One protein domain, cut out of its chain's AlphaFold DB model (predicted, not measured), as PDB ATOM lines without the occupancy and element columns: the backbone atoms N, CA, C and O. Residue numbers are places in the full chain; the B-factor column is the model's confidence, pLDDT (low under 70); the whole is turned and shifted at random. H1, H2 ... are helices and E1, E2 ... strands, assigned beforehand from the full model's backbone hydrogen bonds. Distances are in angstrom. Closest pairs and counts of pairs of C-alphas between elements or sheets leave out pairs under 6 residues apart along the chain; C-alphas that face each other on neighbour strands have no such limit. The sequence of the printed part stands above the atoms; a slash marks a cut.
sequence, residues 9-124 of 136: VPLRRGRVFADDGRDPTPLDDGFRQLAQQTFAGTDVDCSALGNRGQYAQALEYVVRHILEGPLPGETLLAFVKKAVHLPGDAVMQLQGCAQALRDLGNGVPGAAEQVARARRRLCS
ATOM      1  N   VAL A   9     185.882 255.400 150.573       53.72
ATOM      2  CA  VAL A   9     185.763 253.942 150.702       53.72
ATOM      3  C   VAL A   9     186.500 253.513 151.975       53.72
ATOM      4  O   VAL A   9     187.734 253.578 152.030       53.72
ATOM      5  N   PRO A  10     185.795 253.080 153.036       49.97
ATOM      6  CA  PRO A  10     186.452 252.554 154.221       49.97
ATOM      7  C   PRO A  10     187.049 251.177 153.903       49.97
ATOM      8  O   PRO A  10     186.321 250.202 153.718       49.97
ATOM      9  N   LEU A  11     188.378 251.062 153.883       50.31
ATOM     10  CA  LEU A  11     189.044 249.762 153.906       50.31
ATOM     11  C   LEU A  11     189.306 249.331 155.352       50.31
ATOM     12  O   LEU A  11     189.432 250.142 156.269       50.31
ATOM     13  N   ARG A  12     189.436 248.016 155.564       44.97
ATOM     14  CA  ARG A  12     189.696 247.395 156.880       44.97
ATOM     15  C   ARG A  12     190.975 247.891 157.583       44.97
ATOM     16  O   ARG A  12     191.163 247.565 158.751       44.97
ATOM     17  N   ARG A  13     191.862 248.618 156.890       50.50
ATOM     18  CA  ARG A  13     193.165 249.097 157.393       50.50
ATOM     19  C   ARG A  13     193.474 250.569 157.084       50.50
ATOM     20  O   ARG A  13     194.553 251.021 157.437       50.50
ATOM     21  N   GLY A  14     192.549 251.302 156.466       59.22
ATOM     22  CA  GLY A  14     192.754 252.706 156.115       59.22
ATOM     23  C   GLY A  14     191.594 253.292 155.314       59.22
ATOM     24  O   GLY A  14     190.648 252.588 154.949       59.22
ATOM     25  N   ARG A  15     191.635 254.597 155.074       67.31
ATOM     26  CA  ARG A  15     190.661 255.318 154.246       67.31
ATOM     27  C   ARG A  15     191.205 255.512 152.841       67.31
ATOM     28  O   ARG A  15     192.345 255.946 152.684       67.31
ATOM     29  N   VAL A  16     190.369 255.208 151.851       64.88
ATOM     30  CA  VAL A  16     190.632 255.467 150.434       64.88
ATOM     31  C   VAL A  16     189.688 256.552 149.951       64.88
ATOM     32  O   VAL A  16     188.507 256.561 150.296       64.88
ATOM     33  N   PHE A  17     190.231 257.452 149.147       75.69
ATOM     34  CA  PHE A  17     189.560 258.635 148.639       75.69
ATOM     35  C   PHE A  17     189.287 258.424 147.152       75.69
ATOM     36  O   PHE A  17     190.204 258.097 146.399       75.69
ATOM     37  N   ALA A  18     188.025 258.496 146.739       71.56
ATOM     38  CA  ALA A  18     187.643 258.346 145.343       71.56
ATOM     39  C   ALA A  18     188.068 259.587 144.555       71.56
ATOM     40  O   ALA A  18     187.875 260.711 145.015       71.56
ATOM     41  N   ASP A  19     188.622 259.376 143.363       72.94
ATOM     42  CA  ASP A  19     188.964 260.477 142.471       72.94
ATOM     43  C   ASP A  19     187.703 261.284 142.125       72.94
ATOM     44  O   ASP A  19     186.772 260.765 141.508       72.94
ATOM     45  N   ASP A  20     187.661 262.544 142.555       69.38
ATOM     46  CA  ASP A  20     186.576 263.480 142.250       69.38
ATOM     47  C   ASP A  20     186.880 264.355 141.029       69.38
ATOM     48  O   ASP A  20     186.099 265.250 140.700       69.38
ATOM     49  N   GLY A  21     188.017 264.116 140.367       69.31
ATOM     50  CA  GLY A  21     188.456 264.853 139.192       69.31
ATOM     51  C   GLY A  21     188.866 266.301 139.470       69.31
ATOM     52  O   GLY A  21     189.118 267.027 138.509       69.31
ATOM     53  N   ARG A  22     188.947 266.746 140.740       68.69
ATOM     54  CA  ARG A  22     189.368 268.121 141.078       68.69
ATOM     55  C   ARG A  22     190.797 268.408 140.631       68.69
ATOM     56  O   ARG A  22     191.069 269.503 140.153       68.69
ATOM     57  N   ASP A  23     191.688 267.435 140.803       75.00
ATOM     58  CA  ASP A  23     193.064 267.502 140.312       75.00
ATOM     59  C   ASP A  23     193.570 266.091 139.952       75.00
ATOM     60  O   ASP A  23     194.041 265.353 140.828       75.00
ATOM     61  N   PRO A  24     193.477 265.693 138.668       77.12
ATOM     62  CA  PRO A  24     193.893 264.371 138.207       77.12
ATOM     63  C   PRO A  24     195.420 264.225 138.093       77.12
ATOM     64  O   PRO A  24     195.896 263.178 137.652       77.12
ATOM     65  N   THR A  25     196.204 265.246 138.468       79.75
ATOM     66  CA  THR A  25     197.669 265.198 138.394       79.75
ATOM     67  C   THR A  25     198.204 264.057 139.262       79.75
ATOM     68  O   THR A  25     197.937 264.040 140.470       79.75
ATOM     69  N   PRO A  26     198.962 263.101 138.696       82.69
ATOM     70  CA  PRO A  26     199.468 261.959 139.444       82.69
ATOM     71  C   PRO A  26     200.446 262.386 140.543       82.69
ATOM     72  O   PRO A  26     201.122 263.411 140.443       82.69
ATOM     73  N   LEU A  27     200.532 261.580 141.604       81.56
ATOM     74  CA  LEU A  27     201.524 261.787 142.658       81.56
ATOM     75  C   LEU A  27     202.876 261.187 142.263       81.56
ATOM     76  O   LEU A  27     203.019 259.960 142.181       81.56
ATOM     77  N   ASP A  28     203.872 262.053 142.090       83.69
ATOM     78  CA  ASP A  28     205.275 261.662 141.949       83.69
ATOM     79  C   ASP A  28     205.842 261.093 143.259       83.69
ATOM     80  O   ASP A  28     205.321 261.349 144.350       83.69
ATOM     81  N   ASP A  29     206.950 260.352 143.177       82.38
ATOM     82  CA  ASP A  29     207.568 259.685 144.335       82.38
ATOM     83  C   ASP A  29     207.926 260.649 145.477       82.38
ATOM     84  O   ASP A  29     207.719 260.329 146.651       82.38
ATOM     85  N   GLY A  30     208.387 261.862 145.149       80.94
ATOM     86  CA  GLY A  30     208.655 262.905 146.144       80.94
ATOM     87  C   GLY A  30     207.388 263.347 146.882       80.94
ATOM     88  O   GLY A  30     207.387 263.490 148.104       80.94
ATOM     89  N   PHE A  31     206.272 263.476 146.164       80.38
ATOM     90  CA  PHE A  31     204.990 263.832 146.763       80.38
ATOM     91  C   PHE A  31     204.402 262.678 147.584       80.38
ATOM     92  O   PHE A  31     203.809 262.910 148.635       80.38
ATOM     93  N   ARG A  32     204.614 261.422 147.168       81.56
ATOM     94  CA  ARG A  32     204.216 260.246 147.961       81.56
ATOM     95  C   ARG A  32     204.952 260.184 149.295       81.56
ATOM     96  O   ARG A  32     204.320 259.904 150.312       81.56
ATOM     97  N   GLN A  33     206.255 260.471 149.315       83.62
ATOM     98  CA  GLN A  33     207.014 260.554 150.568       83.62
ATOM     99  C   GLN A  33     206.488 261.670 151.476       83.62
ATOM    100  O   GLN A  33     206.294 261.440 152.670       83.62
ATOM    101  N   LEU A  34     206.188 262.847 150.916       83.06
ATOM    102  CA  LEU A  34     205.568 263.945 151.664       83.06
ATOM    103  C   LEU A  34     204.209 263.533 152.238       83.06
ATOM    104  O   LEU A  34     203.981 263.685 153.435       83.06
ATOM    105  N   ALA A  35     203.339 262.919 151.434       82.62
ATOM    106  CA  ALA A  35     202.040 262.436 151.893       82.62
ATOM    107  C   ALA A  35     202.171 261.420 153.041       82.62
ATOM    108  O   ALA A  35     201.436 261.502 154.024       82.62
ATOM    109  N   GLN A  36     203.133 260.495 152.972       84.69
ATOM    110  CA  GLN A  36     203.420 259.562 154.067       84.69
ATOM    111  C   GLN A  36     203.859 260.272 155.351       84.69
ATOM    112  O   GLN A  36     203.432 259.876 156.432       84.69
ATOM    113  N   GLN A  37     204.674 261.326 155.256       85.62
ATOM    114  CA  GLN A  37     205.089 262.117 156.418       85.62
ATOM    115  C   GLN A  37     203.926 262.920 157.009       85.62
ATOM    116  O   GLN A  37     203.733 262.933 158.227       85.62
ATOM    117  N   THR A  38     203.121 263.557 156.158       85.00
ATOM    118  CA  THR A  38     201.970 264.372 156.565       85.00
ATOM    119  C   THR A  38     200.904 263.547 157.268       85.00
ATOM    120  O   THR A  38     200.422 263.930 158.336       85.00
ATOM    121  N   PHE A  39     200.582 262.382 156.712       86.31
ATOM    122  CA  PHE A  39     199.581 261.468 157.257       86.31
ATOM    123  C   PHE A  39     200.167 260.432 158.227       86.31
ATOM    124  O   PHE A  39     199.467 259.523 158.670       86.31
ATOM    125  N   ALA A  40     201.434 260.571 158.624       84.88
ATOM    126  CA  ALA A  40     202.041 259.685 159.607       84.88
ATOM    127  C   ALA A  40     201.265 259.730 160.934       84.88
ATOM    128  O   ALA A  40     201.234 260.759 161.625       84.88
ATOM    129  N   GLY A  41     200.679 258.588 161.303       79.75
ATOM    130  CA  GLY A  41     199.858 258.432 162.505       79.75
ATOM    131  C   GLY A  41     198.370 258.744 162.316       79.75
ATOM    132  O   GLY A  41     197.664 258.831 163.316       79.75
ATOM    133  N   THR A  42     197.891 258.917 161.079       82.44
ATOM    134  CA  THR A  42     196.456 258.966 160.752       82.44
ATOM    135  C   THR A  42     195.980 257.624 160.180       82.44
ATOM    136  O   THR A  42     196.767 256.700 159.980       82.44
ATOM    137  N   ASP A  43     194.677 257.495 159.932       82.38
ATOM    138  CA  ASP A  43     194.040 256.346 159.279       82.38
ATOM    139  C   ASP A  43     194.011 256.455 157.739       82.38
ATOM    140  O   ASP A  43     193.314 255.685 157.077       82.38
ATOM    141  N   VAL A  44     194.746 257.405 157.151       83.50
ATOM    142  CA  VAL A  44     194.839 257.580 155.694       83.50
ATOM    143  C   VAL A  44     195.787 256.539 155.100       83.50
ATOM    144  O   VAL A  44     196.939 256.424 155.515       83.50
ATOM    145  N   ASP A  45     195.321 255.809 154.084       83.94
ATOM    146  CA  ASP A  45     196.179 254.908 153.319       83.94
ATOM    147  C   ASP A  45     196.878 255.674 152.187       83.94
ATOM    148  O   ASP A  45     196.347 255.823 151.085       83.94
ATOM    149  N   CYS A  46     198.095 256.158 152.448       81.25
ATOM    150  CA  CYS A  46     198.874 256.899 151.453       81.25
ATOM    151  C   CYS A  46     199.213 256.075 150.203       81.25
ATOM    152  O   CYS A  46     199.515 256.661 149.166       81.25
ATOM    153  N   SER A  47     199.184 254.737 150.277       80.06
ATOM    154  CA  SER A  47     199.427 253.881 149.109       80.06
ATOM    155  C   SER A  47     198.260 253.899 148.119       80.06
ATOM    156  O   SER A  47     198.460 253.664 146.929       80.06
ATOM    157  N   ALA A  48     197.062 254.247 148.599       80.00
ATOM    158  CA  ALA A  48     195.855 254.366 147.797       80.00
ATOM    159  C   ALA A  48     195.671 255.757 147.157       80.00
ATOM    160  O   ALA A  48     194.740 255.948 146.376       80.00
ATOM    161  N   LEU A  49     196.545 256.726 147.463       81.50
ATOM    162  CA  LEU A  49     196.533 258.051 146.840       81.50
ATOM    163  C   LEU A  49     197.230 257.988 145.473       81.50
ATOM    164  O   LEU A  49     198.442 257.782 145.380       81.50
ATOM    165  N   GLY A  50     196.453 258.148 144.406       80.94
ATOM    166  CA  GLY A  50     196.916 258.128 143.020       80.94
ATOM    167  C   GLY A  50     197.180 259.516 142.438       80.94
ATOM    168  O   GLY A  50     198.102 259.664 141.635       80.94
ATOM    169  N   ASN A  51     196.420 260.528 142.861       83.75
ATOM    170  CA  ASN A  51     196.514 261.894 142.344       83.75
ATOM    171  C   ASN A  51     196.426 262.972 143.444       83.75
ATOM    172  O   ASN A  51     196.175 262.693 144.624       83.75
ATOM    173  N   ARG A  52     196.674 264.226 143.054       81.50
ATOM    174  CA  ARG A  52     196.648 265.392 143.949       81.50
ATOM    175  C   ARG A  52     195.250 265.698 144.486       81.50
ATOM    176  O   ARG A  52     195.142 266.130 145.633       81.50
ATOM    177  N   GLY A  53     194.191 265.414 143.728       80.38
ATOM    178  CA  GLY A  53     192.803 265.555 144.178       80.38
ATOM    179  C   GLY A  53     192.482 264.650 145.370       80.38
ATOM    180  O   GLY A  53     192.009 265.119 146.402       80.38
ATOM    181  N   GLN A  54     192.855 263.374 145.292       81.50
ATOM    182  CA  GLN A  54     192.709 262.412 146.390       81.50
ATOM    183  C   GLN A  54     193.538 262.818 147.612       81.50
ATOM    184  O   GLN A  54     193.096 262.665 148.751       81.50
ATOM    185  N   TYR A  55     194.734 263.374 147.399       83.94
ATOM    186  CA  TYR A  55     195.535 263.935 148.485       83.94
ATOM    187  C   TYR A  55     194.840 265.133 149.160       83.94
ATOM    188  O   TYR A  55     194.823 265.216 150.390       83.94
ATOM    189  N   ALA A  56     194.225 266.031 148.383       79.94
ATOM    190  CA  ALA A  56     193.433 267.146 148.903       79.94
ATOM    191  C   ALA A  56     192.273 266.652 149.776       79.94
ATOM    192  O   ALA A  56     192.100 267.108 150.905       79.94
ATOM    193  N   GLN A  57     191.531 265.654 149.295       80.81
ATOM    194  CA  GLN A  57     190.440 265.039 150.052       80.81
ATOM    195  C   GLN A  57     190.936 264.388 151.351       80.81
ATOM    196  O   GLN A  57     190.292 264.509 152.395       80.81
ATOM    197  N   ALA A  58     192.099 263.729 151.317       83.56
ATOM    198  CA  ALA A  58     192.713 263.153 152.508       83.56
ATOM    199  C   ALA A  58     193.094 264.224 153.542       83.56
ATOM    200  O   ALA A  58     192.866 264.036 154.740       83.56
ATOM    201  N   LEU A  59     193.616 265.371 153.095       83.44
ATOM    202  CA  LEU A  59     193.872 266.524 153.961       83.44
ATOM    203  C   LEU A  59     192.585 267.066 154.584       83.44
ATOM    204  O   LEU A  59     192.532 267.241 155.801       83.44
ATOM    205  N   GLU A  60     191.551 267.307 153.775       81.06
ATOM    206  CA  GLU A  60     190.245 267.791 154.239       81.06
ATOM    207  C   GLU A  60     189.648 266.852 155.296       81.06
ATOM    208  O   GLU A  60     189.187 267.305 156.349       81.06
ATOM    209  N   TYR A  61     189.714 265.540 155.054       83.19
ATOM    210  CA  TYR A  61     189.248 264.520 155.988       83.19
ATOM    211  C   TYR A  61     190.013 264.549 157.312       83.19
ATOM    212  O   TYR A  61     189.390 264.625 158.374       83.19
ATOM    213  N   VAL A  62     191.350 264.528 157.270       85.50
ATOM    214  CA  VAL A  62     192.175 264.528 158.488       85.50
ATOM    215  C   VAL A  62     191.939 265.796 159.293       85.50
ATOM    216  O   VAL A  62     191.711 265.725 160.499       85.50
ATOM    217  N   VAL A  63     191.934 266.954 158.638       84.31
ATOM    218  CA  VAL A  63     191.695 268.231 159.309       84.31
ATOM    219  C   VAL A  63     190.313 268.261 159.951       84.31
ATOM    220  O   VAL A  63     190.190 268.646 161.112       84.31
ATOM    221  N   ARG A  64     189.271 267.805 159.249       82.31
ATOM    222  CA  ARG A  64     187.928 267.703 159.826       82.31
ATOM    223  C   ARG A  64     187.906 266.791 161.052       82.31
ATOM    224  O   ARG A  64     187.345 267.178 162.073       82.31
ATOM    225  N   HIS A  65     188.555 265.632 160.981       81.94
ATOM    226  CA  HIS A  65     188.613 264.700 162.103       81.94
ATOM    227  C   HIS A  65     189.361 265.292 163.309       81.94
ATOM    228  O   HIS A  65     188.913 265.161 164.445       81.94
ATOM    229  N   ILE A  66     190.450 266.028 163.067       85.69
ATOM    230  CA  ILE A  66     191.174 266.776 164.104       85.69
ATOM    231  C   ILE A  66     190.253 267.788 164.789       85.69
ATOM    232  O   ILE A  66     190.254 267.891 166.012       85.69
ATOM    233  N   LEU A  67     189.457 268.531 164.014       81.44
ATOM    234  CA  LEU A  67     188.530 269.534 164.540       81.44
ATOM    235  C   LEU A  67     187.402 268.932 165.393       81.44
ATOM    236  O   LEU A  67     186.846 269.644 166.232       81.44
ATOM    237  N   GLU A  68     187.051 267.670 165.162       80.94
ATOM    238  CA  GLU A  68     186.044 266.908 165.912       80.94
ATOM    239  C   GLU A  68     186.646 266.168 167.128       80.94
ATOM    240  O   GLU A  68     185.909 265.736 168.015       80.94
ATOM    241  N   GLY A  69     187.975 266.037 167.188       80.69
ATOM    242  CA  GLY A  69     188.697 265.296 168.219       80.69
ATOM    243  C   GLY A  69     188.960 266.065 169.525       80.69
ATOM    244  O   GLY A  69     188.733 267.277 169.620       80.69
ATOM    245  N   PRO A  70     189.469 265.370 170.560       70.69
ATOM    246  CA  PRO A  70     189.901 266.003 171.801       70.69
ATOM    247  C   PRO A  70     191.147 266.866 171.548       70.69
ATOM    248  O   PRO A  70     192.069 266.446 170.855       70.69
ATOM    249  N   LEU A  71     191.184 268.074 172.123       83.94
ATOM    250  CA  LEU A  71     192.282 269.045 171.957       83.94
ATOM    251  C   LEU A  71     192.577 269.389 170.477       83.94
ATOM    252  O   LEU A  71     193.702 269.226 169.989       83.94
ATOM    253  N   PRO A  72     191.579 269.915 169.743       83.50
ATOM    254  CA  PRO A  72     191.686 270.129 168.301       83.50
ATOM    255  C   PRO A  72     192.772 271.156 167.937       83.50
ATOM    256  O   PRO A  72     193.402 271.041 166.890       83.50
ATOM    257  N   GLY A  73     193.049 272.137 168.804       85.69
ATOM    258  CA  GLY A  73     194.065 273.163 168.550       85.69
ATOM    259  C   GLY A  73     195.502 272.632 168.552       85.69
ATOM    260  O   GLY A  73     196.273 272.939 167.647       85.69
ATOM    261  N   GLU A  74     195.872 271.811 169.537       87.19
ATOM    262  CA  GLU A  74     197.226 271.240 169.628       87.19
ATOM    263  C   GLU A  74     197.480 270.221 168.520       87.19
ATOM    264  O   GLU A  74     198.526 270.250 167.866       87.19
ATOM    265  N   THR A  75     196.487 269.371 168.261       87.06
ATOM    266  CA  THR A  75     196.550 268.361 167.205       87.06
ATOM    267  C   THR A  75     196.660 269.012 165.827       87.06
ATOM    268  O   THR A  75     197.481 268.586 165.012       87.06
ATOM    269  N   LEU A  76     195.919 270.098 165.573       87.19
ATOM    270  CA  LEU A  76     196.007 270.829 164.309       87.19
ATOM    271  C   LEU A  76     197.371 271.510 164.144       87.19
ATOM    272  O   LEU A  76     197.962 271.434 163.073       87.19
ATOM    273  N   LEU A  77     197.923 272.105 165.206       86.94
ATOM    274  CA  LEU A  77     199.266 272.694 165.169       86.94
ATOM    275  C   LEU A  77     200.343 271.638 164.865       86.94
ATOM    276  O   LEU A  77     201.262 271.888 164.085       86.94
ATOM    277  N   ALA A  78     200.238 270.457 165.480       87.50
ATOM    278  CA  ALA A  78     201.146 269.344 165.221       87.50
ATOM    279  C   ALA A  78     201.020 268.839 163.777       87.50
ATOM    280  O   ALA A  78     202.032 268.551 163.142       87.50
ATOM    281  N   PHE A  79     199.796 268.781 163.247       87.31
ATOM    282  CA  PHE A  79     199.533 268.404 161.862       87.31
ATOM    283  C   PHE A  79     200.142 269.396 160.866       87.31
ATOM    284  O   PHE A  79     200.835 268.980 159.942       87.31
ATOM    285  N   VAL A  80     199.996 270.704 161.096       84.94
ATOM    286  CA  VAL A  80     200.602 271.737 160.237       84.94
ATOM    287  C   VAL A  80     202.111 271.580 160.117       84.94
ATOM    288  O   VAL A  80     202.658 271.716 159.028       84.94
ATOM    289  N   LYS A  81     202.798 271.247 161.215       84.00
ATOM    290  CA  LYS A  81     204.251 271.013 161.195       84.00
ATOM    291  C   LYS A  81     204.660 269.825 160.319       84.00
ATOM    292  O   LYS A  81     205.817 269.757 159.920       84.00
ATOM    293  N   LYS A  82     203.743 268.895 160.036       82.25
ATOM    294  CA  LYS A  82     203.951 267.774 159.105       82.25
ATOM    295  C   LYS A  82     203.491 268.090 157.676       82.25
ATOM    296  O   LYS A  82     203.827 267.349 156.759       82.25
ATOM    297  N   ALA A  83     202.715 269.155 157.492       78.56
ATOM    298  CA  ALA A  83     202.137 269.586 156.221       78.56
ATOM    299  C   ALA A  83     202.813 270.869 155.695       78.56
ATOM    300  O   ALA A  83     202.163 271.732 155.114       78.56
ATOM    301  N   VAL A  84     204.117 271.026 155.945       69.38
ATOM    302  CA  VAL A  84     204.887 272.250 155.642       69.38
ATOM    303  C   VAL A  84     205.054 272.535 154.151       69.38
ATOM    304  O   VAL A  84     205.412 273.646 153.783       69.38
ATOM    305  N   HIS A  85     204.796 271.545 153.300       73.62
ATOM    306  CA  HIS A  85     204.784 271.669 151.842       73.62
ATOM    307  C   HIS A  85     203.456 272.216 151.298       73.62
ATOM    308  O   HIS A  85     203.307 272.370 150.089       73.62
ATOM    309  N   LEU A  86     202.473 272.475 152.165       74.75
ATOM    310  CA  LEU A  86     201.275 273.208 151.781       74.75
ATOM    311  C   LEU A  86     201.614 274.663 151.438       74.75
ATOM    312  O   LEU A  86     202.555 275.222 152.006       74.75
ATOM    313  N   PRO A  87     200.821 275.300 150.558       75.25
ATOM    314  CA  PRO A  87     201.026 276.699 150.218       75.25
ATOM    315  C   PRO A  87     200.965 277.562 151.480       75.25
ATOM    316  O   PRO A  87     200.207 277.275 152.415       75.25
ATOM    317  N   GLY A  88     201.757 278.636 151.503       73.31
ATOM    318  CA  GLY A  88     201.918 279.484 152.688       73.31
ATOM    319  C   GLY A  88     200.588 279.997 153.252       73.31
ATOM    320  O   GLY A  88     200.422 280.048 154.470       73.31
ATOM    321  N   ASP A  89     199.608 280.293 152.390       78.12
ATOM    322  CA  ASP A  89     198.262 280.678 152.830       78.12
ATOM    323  C   ASP A  89     197.551 279.543 153.581       78.12
ATOM    324  O   ASP A  89     197.081 279.752 154.698       78.12
ATOM    325  N   ALA A  90     197.558 278.315 153.051       74.88
ATOM    326  CA  ALA A  90     196.945 277.160 153.705       74.88
ATOM    327  C   ALA A  90     197.595 276.862 155.067       74.88
ATOM    328  O   ALA A  90     196.893 276.608 156.051       74.88
ATOM    329  N   VAL A  91     198.926 276.970 155.154       78.75
ATOM    330  CA  VAL A  91     199.667 276.851 156.419       78.75
ATOM    331  C   VAL A  91     199.221 277.930 157.409       78.75
ATOM    332  O   VAL A  91     198.897 277.606 158.553       78.75
ATOM    333  N   MET A  92     199.136 279.194 156.984       81.62
ATOM    334  CA  MET A  92     198.671 280.294 157.836       81.62
ATOM    335  C   MET A  92     197.224 280.104 158.305       81.62
ATOM    336  O   MET A  92     196.935 280.335 159.481       81.62
ATOM    337  N   GLN A  93     196.310 279.647 157.439       82.12
ATOM    338  CA  GLN A  93     194.919 279.373 157.826       82.12
ATOM    339  C   GLN A  93     194.841 278.256 158.870       82.12
ATOM    340  O   GLN A  93     194.128 278.385 159.870       82.12
ATOM    341  N   LEU A  94     195.596 277.171 158.672       83.75
ATOM    342  CA  LEU A  94     195.647 276.057 159.613       83.75
ATOM    343  C   LEU A  94     196.238 276.478 160.967       83.75
ATOM    344  O   LEU A  94     195.674 276.137 162.008       83.75
ATOM    345  N   GLN A  95     197.318 277.267 160.975       85.38
ATOM    346  CA  GLN A  95     197.900 277.825 162.204       85.38
ATOM    347  C   GLN A  95     196.935 278.779 162.910       85.38
ATOM    348  O   GLN A  95     196.755 278.681 164.123       85.38
ATOM    349  N   GLY A  96     196.275 279.664 162.159       85.56
ATOM    350  CA  GLY A  96     195.280 280.588 162.698       85.56
ATOM    351  C   GLY A  96     194.095 279.854 163.329       85.56
ATOM    352  O   GLY A  96     193.630 280.233 164.403       85.56
ATOM    353  N   CYS A  97     193.643 278.753 162.722       86.56
ATOM    354  CA  CYS A  97     192.608 277.909 163.311       86.56
ATOM    355  C   CYS A  97     193.097 277.174 164.558       86.56
ATOM    356  O   CYS A  97     192.389 277.161 165.565       86.56
ATOM    357  N   ALA A  98     194.312 276.625 164.528       87.00
ATOM    358  CA  ALA A  98     194.916 275.963 165.679       87.00
ATOM    359  C   ALA A  98     195.024 276.917 166.878       87.00
ATOM    360  O   ALA A  98     194.659 276.550 167.996       87.00
ATOM    361  N   GLN A  99     195.453 278.159 166.636       87.06
ATOM    362  CA  GLN A  99     195.539 279.195 167.661       87.06
ATOM    363  C   GLN A  99     194.158 279.560 168.213       87.06
ATOM    364  O   GLN A  99     193.966 279.508 169.424       87.06
ATOM    365  N   ALA A 100     193.172 279.818 167.348       87.06
ATOM    366  CA  ALA A 100     191.810 280.126 167.785       87.06
ATOM    367  C   ALA A 100     191.196 278.995 168.635       87.06
ATOM    368  O   ALA A 100     190.493 279.251 169.612       87.06
ATOM    369  N   LEU A 101     191.481 277.732 168.296       87.50
ATOM    370  CA  LEU A 101     191.029 276.568 169.063       87.50
ATOM    371  C   LEU A 101     191.719 276.466 170.431       87.50
ATOM    372  O   LEU A 101     191.072 276.077 171.404       87.50
ATOM    373  N   ARG A 102     193.004 276.831 170.529       87.50
ATOM    374  CA  ARG A 102     193.708 276.930 171.818       87.50
ATOM    375  C   ARG A 102     193.145 278.058 172.673       87.50
ATOM    376  O   ARG A 102     192.888 277.844 173.850       87.50
ATOM    377  N   ASP A 103     192.902 279.221 172.078       88.31
ATOM    378  CA  ASP A 103     192.307 280.373 172.759       88.31
ATOM    379  C   ASP A 103     190.911 280.033 173.302       88.31
ATOM    380  O   ASP A 103     190.583 280.391 174.434       88.31
ATOM    381  N   LEU A 104     190.125 279.249 172.553       86.81
ATOM    382  CA  LEU A 104     188.835 278.730 173.012       86.81
ATOM    383  C   LEU A 104     188.993 277.792 174.216       86.81
ATOM    384  O   LEU A 104     188.268 277.943 175.197       86.81
ATOM    385  N   GLY A 105     189.949 276.860 174.168       83.94
ATOM    386  CA  GLY A 105     190.253 275.957 175.287       83.94
ATOM    387  C   GLY A 105     190.773 276.676 176.538       83.94
ATOM    388  O   GLY A 105     190.517 276.230 177.652       83.94
ATOM    389  N   ASN A 106     191.440 277.818 176.357       86.25
ATOM    390  CA  ASN A 106     191.951 278.670 177.432       86.25
ATOM    391  C   ASN A 106     190.916 279.683 177.962       86.25
ATOM    392  O   ASN A 106     191.233 280.458 178.863       86.25
ATOM    393  N   GLY A 107     189.698 279.713 177.411       84.38
ATOM    394  CA  GLY A 107     188.634 280.620 177.853       84.38
ATOM    395  C   GLY A 107     188.812 282.080 177.418       84.38
ATOM    396  O   GLY A 107     188.270 282.980 178.058       84.38
ATOM    397  N   VAL A 108     189.559 282.339 176.341       88.25
ATOM    398  CA  VAL A 108     189.755 283.694 175.808       88.25
ATOM    399  C   VAL A 108     188.421 284.251 175.276       88.25
ATOM    400  O   VAL A 108     187.742 283.587 174.481       88.25
ATOM    401  N   PRO A 109     188.018 285.476 175.659       84.75
ATOM    402  CA  PRO A 109     186.781 286.082 175.174       84.75
ATOM    403  C   PRO A 109     186.810 286.281 173.649       84.75
ATOM    404  O   PRO A 109     187.802 286.727 173.079       84.75
ATOM    405  N   GLY A 110     185.708 285.935 172.975       84.31
ATOM    406  CA  GLY A 110     185.584 286.016 171.510       84.31
ATOM    407  C   GLY A 110     186.236 284.860 170.735       84.31
ATOM    408  O   GLY A 110     186.118 284.801 169.511       84.31
ATOM    409  N   ALA A 111     186.880 283.898 171.406       81.25
ATOM    410  CA  ALA A 111     187.542 282.782 170.728       81.25
ATOM    411  C   ALA A 111     186.574 281.881 169.942       81.25
ATOM    412  O   ALA A 111     186.925 281.381 168.877       81.25
ATOM    413  N   ALA A 112     185.328 281.719 170.398       83.19
ATOM    414  CA  ALA A 112     184.322 280.926 169.684       83.19
ATOM    415  C   ALA A 112     184.008 281.493 168.285       83.19
ATOM    416  O   ALA A 112     183.904 280.742 167.312       83.19
ATOM    417  N   GLU A 113     183.920 282.821 168.159       85.12
ATOM    418  CA  GLU A 113     183.712 283.493 166.872       85.12
ATOM    419  C   GLU A 113     184.943 283.367 165.971       85.12
ATOM    420  O   GLU A 113     184.814 283.119 164.770       85.12
ATOM    421  N   GLN A 114     186.141 283.474 166.552       82.06
ATOM    422  CA  GLN A 114     187.397 283.271 165.831       82.06
ATOM    423  C   GLN A 114     187.515 281.838 165.302       82.06
ATOM    424  O   GLN A 114     187.840 281.654 164.130       82.06
ATOM    425  N   VAL A 115     187.160 280.830 166.105       83.75
ATOM    426  CA  VAL A 115     187.101 279.424 165.676       83.75
ATOM    427  C   VAL A 115     186.087 279.243 164.550       83.75
ATOM    428  O   VAL A 115     186.410 278.631 163.533       83.75
ATOM    429  N   ALA A 116     184.882 279.805 164.677       81.25
ATOM    430  CA  ALA A 116     183.863 279.716 163.633       81.25
ATOM    431  C   ALA A 116     184.324 280.367 162.317       81.25
ATOM    432  O   ALA A 116     184.033 279.854 161.233       81.25
ATOM    433  N   ARG A 117     185.056 281.483 162.395       81.31
ATOM    434  CA  ARG A 117     185.634 282.169 161.233       81.31
ATOM    435  C   ARG A 117     186.776 281.371 160.610       81.31
ATOM    436  O   ARG A 117     186.812 281.227 159.391       81.31
ATOM    437  N   ALA A 118     187.673 280.840 161.433       78.31
ATOM    438  CA  ALA A 118     188.817 280.057 160.988       78.31
ATOM    439  C   ALA A 118     188.373 278.748 160.321       78.31
ATOM    440  O   ALA A 118     188.826 278.447 159.222       78.31
ATOM    441  N   ARG A 119     187.397 278.040 160.906       75.56
ATOM    442  CA  ARG A 119     186.791 276.839 160.307       75.56
ATOM    443  C   ARG A 119     186.177 277.125 158.937       75.56
ATOM    444  O   ARG A 119     186.434 276.388 157.994       75.56
ATOM    445  N   ARG A 120     185.421 278.223 158.802       77.19
ATOM    446  CA  ARG A 120     184.843 278.628 157.507       77.19
ATOM    447  C   ARG A 120     185.910 278.892 156.445       77.19
ATOM    448  O   ARG A 120     185.726 278.492 155.304       77.19
ATOM    449  N   ARG A 121     187.013 279.557 156.808       74.00
ATOM    450  CA  ARG A 121     188.121 279.835 155.878       74.00
ATOM    451  C   ARG A 121     188.860 278.574 155.458       74.00
ATOM    452  O   ARG A 121     189.187 278.441 154.285       74.00
ATOM    453  N   LEU A 122     189.077 277.662 156.401       70.69
ATOM    454  CA  LEU A 122     189.732 276.382 156.160       70.69
ATOM    455  C   LEU A 122     188.995 275.531 155.128       70.69
ATOM    456  O   LEU A 122     189.614 275.044 154.188       70.69
ATOM    457  N   CYS A 123     187.672 275.410 155.268       64.00
ATOM    458  CA  CYS A 123     186.848 274.643 154.333       64.00
ATOM    459  C   CYS A 123     186.841 275.220 152.906       64.00
ATOM    460  O   CYS A 123     186.334 274.564 152.007       64.00
ATOM    461  N   SER A 124     187.352 276.439 152.698       63.19
ATOM    462  CA  SER A 124     187.375 277.110 151.394       63.19
ATOM    463  C   SER A 124     188.752 277.113 150.714       63.19
ATOM    464  O   SER A 124     188.815 277.496 149.551       63.19
TER     465      SER A 124
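This is residues 9 to 124 of the 136 residues of an uncharacterized protein of Pseudomonas eucalypticola (UniProt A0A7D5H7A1). The helices H2, H3, H4 and H5 fold back and forth as a run of hairpins, with H4 side by side with both H3 and H5. H1 and the small strand hairpin E1 E2 lie toward the other end of the long axis from the H4 to H5 link. The 116 printed residues hold two named strands, antiparallel, then five named helices, a mostly helix class. The whole is compact, with a radius of gyration of the C-alphas of 14.7 A and spans of 44 by 30 by 23 A.

Begin at the hairpin of E1, residues 9 to 11, and E2, residues 14 to 17, where N 9 and O 16 are within hydrogen-bond range at 2.9 A. From E2, look to H2, residues 52 to 68: the closest C-alphas, of Phe 17 and Gln 54, are 5.4 A apart. H1, residues 29 to 38, is close to H2 but not clearly touching, Ala 35 and Tyr 55 being closest with C-alphas 7.5 A apart. H2 touches H3, residues 72 to 82, with residues 63 to 67 alone; the closest C-alphas, of Ile 66 and Pro 72, are 5.4 A apart. H1 and H3 only just touch, only at their ends, with 3 pairs of C-alphas within 8 A, the closest those of Thr 38 and Lys 82 at 4.7 A. H3 forms a helical hairpin with H4, residues 88 to 105, at a shallow tilt of 26 degrees; the closest C-alphas, of Gly 73 and Ala 98, are 4.1 A apart. H4 and H5, residues 111 to 124, form another, at a shallow tilt of 28 degrees, with C-alphas 104 and 111 closest at 4.8 A. Every O i to N i+4 pair is within hydrogen-bond range in H1, H2 and H4, against 6 of 7 in H3 and 9 of 10 in H5.

Find C-alpha 9 at (185.763, 253.942, 150.702), where E1 begins. H2 runs 24.4 A from C-alpha 52 at (196.648, 265.392, 143.949), and H4 runs 25.7 A. H5 runs 20.1 A to C-alpha 124 at (187.375, 277.110, 151.394).

The two C-alphas farthest apart, of Asp 29 and Pro 109, are 45.6 A from each other. The printed part has no cut, and the links E2 to H1 and H1 to H2 are long. Look for pLDDT under 70 at residues 9 to 16, 20 to 22, 84, and 123 to 124.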